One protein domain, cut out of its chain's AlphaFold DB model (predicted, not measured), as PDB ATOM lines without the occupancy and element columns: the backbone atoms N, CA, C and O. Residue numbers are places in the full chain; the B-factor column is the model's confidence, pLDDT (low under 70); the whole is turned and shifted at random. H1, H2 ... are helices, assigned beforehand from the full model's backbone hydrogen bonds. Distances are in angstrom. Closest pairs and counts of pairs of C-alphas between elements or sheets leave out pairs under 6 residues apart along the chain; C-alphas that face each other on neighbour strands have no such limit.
ATOM      1  N   VAL A   2     204.310 233.868 127.442       92.69
ATOM      2  CA  VAL A   2     204.110 233.666 128.881       92.69
ATOM      3  C   VAL A   2     205.354 234.137 129.619       92.69
ATOM      4  O   VAL A   2     206.450 233.969 129.099       92.69
ATOM      5  N   ARG A   3     205.210 234.699 130.820       93.62
ATOM      6  CA  ARG A   3     206.334 235.024 131.710       93.62
ATOM      7  C   ARG A   3     206.359 234.010 132.863       93.62
ATOM      8  O   ARG A   3     205.590 234.155 133.816       93.62
ATOM      9  N   PRO A   4     207.154 232.925 132.779       93.12
ATOM     10  CA  PRO A   4     207.109 231.847 133.763       93.12
ATOM     11  C   PRO A   4     207.391 232.349 135.183       93.12
ATOM     12  O   PRO A   4     208.206 233.242 135.392       93.12
ATOM     13  N   GLY A   5     206.704 231.777 136.173       92.75
ATOM     14  CA  GLY A   5     206.883 232.147 137.583       92.75
ATOM     15  C   GLY A   5     206.181 233.437 138.027       92.75
ATOM     16  O   GLY A   5     205.996 233.619 139.228       92.75
ATOM     17  N   SER A   6     205.689 234.272 137.103       93.75
ATOM     18  CA  SER A   6     205.089 235.576 137.437       93.75
ATOM     19  C   SER A   6     203.869 235.493 138.365       93.75
ATOM     20  O   SER A   6     203.560 236.455 139.052       93.75
ATOM     21  N   HIS A   7     203.174 234.354 138.404       93.19
ATOM     22  CA  HIS A   7     202.015 234.137 139.274       93.19
ATOM     23  C   HIS A   7     202.331 234.328 140.763       93.19
ATOM     24  O   HIS A   7     201.452 234.756 141.504       93.19
ATOM     25  N   ARG A   8     203.566 234.030 141.193       92.38
ATOM     26  CA  ARG A   8     204.014 234.254 142.579       92.38
ATOM     27  C   ARG A   8     204.208 235.735 142.847       92.38
ATOM     28  O   ARG A   8     203.639 236.258 143.793       92.38
ATOM     29  N   PHE A   9     204.925 236.400 141.941       91.69
ATOM     30  CA  PHE A   9     205.148 237.839 142.006       91.69
ATOM     31  C   PHE A   9     203.818 238.592 142.073       91.69
ATOM     32  O   PHE A   9     203.615 239.408 142.963       91.69
ATOM     33  N   VAL A  10     202.882 238.267 141.176       91.38
ATOM     34  CA  VAL A  10     201.547 238.870 141.171       91.38
ATOM     35  C   VAL A  10     200.854 238.648 142.511       91.38
ATOM     36  O   VAL A  10     200.394 239.618 143.097       91.38
ATOM     37  N   ALA A  11     200.814 237.409 143.014       91.06
ATOM     38  CA  ALA A  11     200.144 237.085 144.273       91.06
ATOM     39  C   ALA A  11     200.701 237.868 145.475       91.06
ATOM     40  O   ALA A  11     199.927 238.298 146.322       91.06
ATOM     41  N   GLU A  12     202.017 238.082 145.529       92.31
ATOM     42  CA  GLU A  12     202.690 238.821 146.607       92.31
ATOM     43  C   GLU A  12     202.413 240.334 146.577       92.31
ATOM     44  O   GLU A  12     202.537 240.993 147.606       92.31
ATOM     45  N   HIS A  13     202.023 240.883 145.422       92.12
ATOM     46  CA  HIS A  13     201.874 242.327 145.212       92.12
ATOM     47  C   HIS A  13     200.424 242.753 144.931       92.12
ATOM     48  O   HIS A  13     200.180 243.911 144.599       92.12
ATOM     49  N   LEU A  14     199.441 241.855 145.078       88.50
ATOM     50  CA  LEU A  14     198.027 242.157 144.800       88.50
ATOM     51  C   LEU A  14     197.463 243.312 145.630       88.50
ATOM     52  O   LEU A  14     196.526 243.964 145.177       88.50
ATOM     53  N   ASP A  15     198.012 243.566 146.814       93.00
ATOM     54  CA  ASP A  15     197.551 244.642 147.689       93.00
ATOM     55  C   ASP A  15     198.137 246.015 147.318       93.00
ATOM     56  O   ASP A  15     197.651 247.030 147.816       93.00
ATOM     57  N   ASP A  16     199.129 246.078 146.419       94.00
ATOM     58  CA  ASP A  16     199.712 247.333 145.933       94.00
ATOM     59  C   ASP A  16     198.822 247.968 144.839       94.00
ATOM     60  O   ASP A  16     198.705 247.427 143.732       94.00
ATOM     61  N   PRO A  17     198.207 249.143 145.088       93.06
ATOM     62  CA  PRO A  17     197.360 249.812 144.105       93.06
ATOM     63  C   PRO A  17     198.085 250.184 142.806       93.06
ATOM     64  O   PRO A  17     197.474 250.126 141.736       93.06
ATOM     65  N   ALA A  18     199.370 250.552 142.872       90.44
ATOM     66  CA  ALA A  18     200.148 250.913 141.689       90.44
ATOM     67  C   ALA A  18     200.398 249.681 140.813       90.44
ATOM     68  O   ALA A  18     200.226 249.732 139.594       90.44
ATOM     69  N   PHE A  19     200.718 248.547 141.441       90.75
ATOM     70  CA  PHE A  19     200.839 247.273 140.743       90.75
ATOM     71  C   PHE A  19     199.514 246.832 140.112       90.75
ATOM     72  O   PHE A  19     199.480 246.461 138.939       90.75
ATOM     73  N   ARG A  20     198.399 246.938 140.847       89.50
ATOM     74  CA  ARG A  20     197.065 246.622 140.312       89.50
ATOM     75  C   ARG A  20     196.719 247.460 139.085       89.50
ATOM     76  O   ARG A  20     196.152 246.918 138.140       89.50
ATOM     77  N   GLN A  21     197.062 248.747 139.082       90.31
ATOM     78  CA  GLN A  21     196.839 249.603 137.918       90.31
ATOM     79  C   GLN A  21     197.648 249.111 136.710       90.31
ATOM     80  O   GLN A  21     197.080 248.909 135.642       90.31
ATOM     81  N   ARG A  22     198.931 248.777 136.897       88.88
ATOM     82  CA  ARG A  22     199.756 248.194 135.825       88.88
ATOM     83  C   ARG A  22     199.211 246.868 135.296       88.88
ATOM     84  O   ARG A  22     199.251 246.636 134.092       88.88
ATOM     85  N   MET A  23     198.651 246.017 136.163       86.75
ATOM     86  CA  MET A  23     197.974 244.789 135.727       86.75
ATOM     87  C   MET A  23     196.775 245.072 134.816       86.75
ATOM     88  O   MET A  23     196.570 244.342 133.846       86.75
ATOM     89  N   LEU A  24     195.984 246.107 135.121       85.62
ATOM     90  CA  LEU A  24     194.853 246.524 134.285       85.62
ATOM     91  C   LEU A  24     195.326 247.049 132.927       85.62
ATOM     92  O   LEU A  24     194.726 246.721 131.904       85.62
ATOM     93  N   ASP A  25     196.433 247.789 132.928       87.62
ATOM     94  CA  ASP A  25     197.065 248.331 131.724       87.62
ATOM     95  C   ASP A  25     197.857 247.267 130.935       87.62
ATOM     96  O   ASP A  25     198.327 247.534 129.830       87.62
ATOM     97  N   GLN A  26     197.978 246.049 131.483       83.88
ATOM     98  CA  GLN A  26     198.776 244.935 130.956       83.88
ATOM     99  C   GLN A  26     200.252 245.298 130.721       83.88
ATOM    100  O   GLN A  26     200.937 244.682 129.902       83.88
ATOM    101  N   ASP A  27     200.765 246.274 131.471       86.31
ATOM    102  CA  ASP A  27     202.142 246.737 131.365       86.31
ATOM    103  C   ASP A  27     203.035 246.047 132.400       86.31
ATOM    104  O   ASP A  27     203.136 246.451 133.561       86.31
ATOM    105  N   PHE A  28     203.713 245.000 131.940       83.75
ATOM    106  CA  PHE A  28     204.690 244.240 132.721       83.75
ATOM    107  C   PHE A  28     206.111 244.392 132.181       83.75
ATOM    108  O   PHE A  28     207.002 243.627 132.560       83.75
ATOM    109  N   ASN A  29     206.322 245.335 131.262       78.62
ATOM    110  CA  ASN A  29     207.648 245.579 130.726       78.62
ATOM    111  C   ASN A  29     208.521 246.199 131.824       78.62
ATOM    112  O   ASN A  29     208.044 246.953 132.681       78.62
ATOM    113  N   ASP A  30     209.783 245.778 131.848       81.69
ATOM    114  CA  ASP A  30     210.805 246.248 132.786       81.69
ATOM    115  C   ASP A  30     210.476 246.025 134.276       81.69
ATOM    116  O   ASP A  30     211.057 246.659 135.158       81.69
ATOM    117  N   MET A  31     209.550 245.109 134.587       83.25
ATOM    118  CA  MET A  31     209.229 244.756 135.969       83.25
ATOM    119  C   MET A  31     210.324 243.880 136.595       83.25
ATOM    120  O   MET A  31     210.514 242.737 136.163       83.25
ATOM    121  N   PRO A  32     211.016 244.353 137.651       83.25
ATOM    122  CA  PRO A  32     212.032 243.554 138.320       83.25
ATOM    123  C   PRO A  32     211.393 242.331 138.988       83.25
ATOM    124  O   PRO A  32     210.353 242.431 139.634       83.25
ATOM    125  N   GLY A  33     212.026 241.166 138.839       83.69
ATOM    126  CA  GLY A  33     211.548 239.908 139.425       83.69
ATOM    127  C   GLY A  33     210.566 239.119 138.553       83.69
ATOM    128  O   GLY A  33     210.209 237.998 138.916       83.69
ATOM    129  N   ILE A  34     210.174 239.643 137.387       88.25
ATOM    130  CA  ILE A  34     209.400 238.896 136.393       88.25
ATOM    131  C   ILE A  34     210.332 238.451 135.261       88.25
ATOM    132  O   ILE A  34     211.125 239.233 134.747       88.25
ATOM    133  N   ALA A  35     210.243 237.178 134.869       90.19
ATOM    134  CA  ALA A  35     211.028 236.638 133.764       90.19
ATOM    135  C   ALA A  35     210.661 237.280 132.415       90.19
ATOM    136  O   ALA A  35     209.531 237.739 132.202       90.19
ATOM    137  N   GLU A  36     211.607 237.232 131.476       90.69
ATOM    138  CA  GLU A  36     211.353 237.562 130.075       90.69
ATOM    139  C   GLU A  36     210.253 236.672 129.474       90.69
ATOM    140  O   GLU A  36     210.079 235.515 129.886       90.69
ATOM    141  N   PRO A  37     209.472 237.199 128.515       90.62
ATOM    142  CA  PRO A  37     208.401 236.442 127.906       90.62
ATOM    143  C   PRO A  37     208.971 235.350 126.994       90.62
ATOM    144  O   PRO A  37     209.852 235.590 126.174       90.62
ATOM    145  N   VAL A  38     208.400 234.152 127.083       92.50
ATOM    146  CA  VAL A  38     208.718 233.012 126.215       92.50
ATOM    147  C   VAL A  38     207.484 232.548 125.446       92.50
ATOM    148  O   VAL A  38     206.340 232.747 125.870       92.50
ATOM    149  N   GLU A  39     207.695 231.923 124.294       91.19
ATOM    150  CA  GLU A  39     206.612 231.322 123.519       91.19
ATOM    151  C   GLU A  39     206.202 229.966 124.095       91.19
ATOM    152  O   GLU A  39     207.025 229.078 124.311       91.19
ATOM    153  N   ALA A  40     204.898 229.789 124.320       90.12
ATOM    154  CA  ALA A  40     204.327 228.490 124.638       90.12
ATOM    155  C   ALA A  40     203.983 227.773 123.325       90.12
ATOM    156  O   ALA A  40     202.952 228.054 122.708       90.12
ATOM    157  N   LEU A  41     204.864 226.874 122.889       89.94
ATOM    158  CA  LEU A  41     204.680 226.076 121.678       89.94
ATOM    159  C   LEU A  41     203.971 224.766 122.020       89.94
ATOM    160  O   LEU A  41     204.456 223.979 122.831       89.94
ATOM    161  N   VAL A  42     202.808 224.542 121.408       90.44
ATOM    162  CA  VAL A  42     201.926 223.418 121.738       90.44
ATOM    163  C   VAL A  42     201.423 222.783 120.441       90.44
ATOM    164  O   VAL A  42     200.880 223.501 119.597       90.44
ATOM    165  N   PRO A  43     201.583 221.460 120.247       91.31
ATOM    166  CA  PRO A  43     201.018 220.778 119.090       91.31
ATOM    167  C   PRO A  43     199.488 220.710 119.179       91.31
ATOM    168  O   PRO A  43     198.899 220.867 120.249       91.31
ATOM    169  N   ALA A  44     198.826 220.424 118.056       91.25
ATOM    170  CA  ALA A  44     197.384 220.192 118.044       91.25
ATOM    171  C   ALA A  44     196.997 219.065 119.023       91.25
ATOM    172  O   ALA A  44     197.612 218.000 119.032       91.25
ATOM    173  N   GLY A  45     195.988 219.318 119.861       93.25
ATOM    174  CA  GLY A  45     195.570 218.413 120.940       93.25
ATOM    175  C   GLY A  45     196.397 218.523 122.228       93.25
ATOM    176  O   GLY A  45     195.992 217.974 123.250       93.25
ATOM    177  N   GLY A  46     197.514 219.255 122.217       94.62
ATOM    178  CA  GLY A  46     198.255 219.591 123.427       94.62
ATOM    179  C   GLY A  46     197.507 220.608 124.292       94.62
ATOM    180  O   GLY A  46     196.709 221.408 123.799       94.62
ATOM    181  N   VAL A  47     197.775 220.580 125.598       94.06
ATOM    182  CA  VAL A  47     197.110 221.432 126.592       94.06
ATOM    183  C   VAL A  47     198.157 222.083 127.486       94.06
ATOM    184  O   VAL A  47     199.104 221.430 127.919       94.06
ATOM    185  N   VAL A  48     197.964 223.367 127.784       92.25
ATOM    186  CA  VAL A  48     198.766 224.111 128.761       92.25
ATOM    187  C   VAL A  48     197.853 224.543 129.896       92.25
ATOM    188  O   VAL A  48     196.844 225.205 129.668       92.25
ATOM    189  N   PHE A  49     198.231 224.182 131.119       93.25
ATOM    190  CA  PHE A  49     197.589 224.668 132.333       93.25
ATOM    191  C   PHE A  49     198.404 225.822 132.898       93.25
ATOM    192  O   PHE A  49     199.622 225.713 133.039       93.25
ATOM    193  N   PHE A  50     197.738 226.915 133.251       93.25
ATOM    194  CA  PHE A  50     198.385 228.026 133.929       93.25
ATOM    195  C   PHE A  50     197.471 228.659 134.975       93.25
ATOM    196  O   PHE A  50     196.245 228.612 134.875       93.25
ATOM    197  N   HIS A  51     198.095 229.234 136.001       93.19
ATOM    198  CA  HIS A  51     197.408 229.960 137.064       93.19
ATOM    199  C   HIS A  51     196.821 231.273 136.530       93.19
ATOM    200  O   HIS A  51     197.440 231.909 135.682       93.19
ATOM    201  N   SER A  52     195.695 231.740 137.076       89.31
ATOM    202  CA  SER A  52     195.036 232.999 136.668       89.31
ATOM    203  C   SER A  52     195.913 234.252 136.802       89.31
ATOM    204  O   SER A  52     195.632 235.273 136.189       89.31
ATOM    205  N   PHE A  53     196.976 234.163 137.600       91.19
ATOM    206  CA  PHE A  53     197.968 235.221 137.811       91.19
ATOM    207  C   PHE A  53     199.222 235.079 136.941       91.19
ATOM    208  O   PHE A  53     200.176 235.837 137.097       91.19
ATOM    209  N   LEU A  54     199.273 234.098 136.039       93.50
ATOM    210  CA  LEU A  54     200.343 234.061 135.053       93.50
ATOM    211  C   LEU A  54     200.201 235.271 134.123       93.50
ATOM    212  O   LEU A  54     199.158 235.471 133.510       93.50
ATOM    213  N   VAL A  55     201.277 236.038 133.977       91.94
ATOM    214  CA  VAL A  55     201.362 237.125 133.010       91.94
ATOM    215  C   VAL A  55     201.590 236.486 131.649       91.94
ATOM    216  O   VAL A  55     202.587 235.790 131.422       91.94
ATOM    217  N   HIS A  56     200.637 236.688 130.749       91.50
ATOM    218  CA  HIS A  56     200.672 236.138 129.408       91.50
ATOM    219  C   HIS A  56     200.003 237.092 128.424       91.50
ATOM    220  O   HIS A  56     199.091 237.829 128.783       91.50
ATOM    221  N   ASP A  57     200.404 237.007 127.162       89.00
ATOM    222  CA  ASP A  57     199.778 237.756 126.076       89.00
ATOM    223  C   ASP A  57     199.762 236.933 124.782       89.00
ATOM    224  O   ASP A  57     200.541 235.985 124.595       89.00
ATOM    225  N   ARG A  58     198.847 237.269 123.876       87.81
ATOM    226  CA  ARG A  58     198.793 236.704 122.530       87.81
ATOM    227  C   ARG A  58     200.002 237.190 121.735       87.81
ATOM    228  O   ARG A  58     200.266 238.379 121.647       87.81
ATOM    229  N   SER A  59     200.732 236.258 121.127       87.69
ATOM    230  CA  SER A  59     201.730 236.631 120.121       87.69
ATOM    231  C   SER A  59     201.046 236.967 118.798       87.69
ATOM    232  O   SER A  59     199.964 236.430 118.507       87.69
ATOM    233  N   GLU A  60     201.702 237.804 118.000       89.75
ATOM    234  CA  GLU A  60     201.340 238.044 116.607       89.75
ATOM    235  C   GLU A  60     201.315 236.721 115.824       89.75
ATOM    236  O   GLU A  60     202.109 235.809 116.072       89.75
TER     237      GLU A  60
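This is residues 2 to 60 of the 113 residues of an uncharacterized protein of Planctomycetaceae bacterium (UniProt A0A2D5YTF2). This is a model with little regular structure: two short helices, H2 and H1, form a corner at one end, and a long loop-like stretch, residues 26 to 60, runs away from H2 and folds back, with residues 41 to 47 sticking out at the far end. The printed part has 59 residues, with H1 before H2 and no named strand; the class is all helix, yet the named elements hold only 17 residues. It is elongated, 39 by 21 by 19 A, and only just compact, close to loose, with a radius of gyration of the C-alphas of 12.5 A.

Start at H2, residues 17 to 25, the longest helix. H1, residues 6 to 13, is close to it but not clearly touching: the closest C-alphas, of His 13 and Phe 19, are 6.7 A apart. Their lines stand at 36 degrees, only just a steep tilt, and they run opposite ways. In H1 and H2 every O i to N i+4 pair is within hydrogen-bond range.

Find C-alpha 17 at (197.360, 249.812, 144.105); H2 runs 12.5 A to C-alpha 25. H1 begins at C-alpha 6, (205.089, 235.576, 137.437), and spans 10.8 A.

Look at Pro 17 and Ala 44: their C-alphas, the two farthest apart, are 39.5 A apart. The printed part has no cut, the link from H1 to H2 is tight, and no printed residue is under 70 in pLDDT.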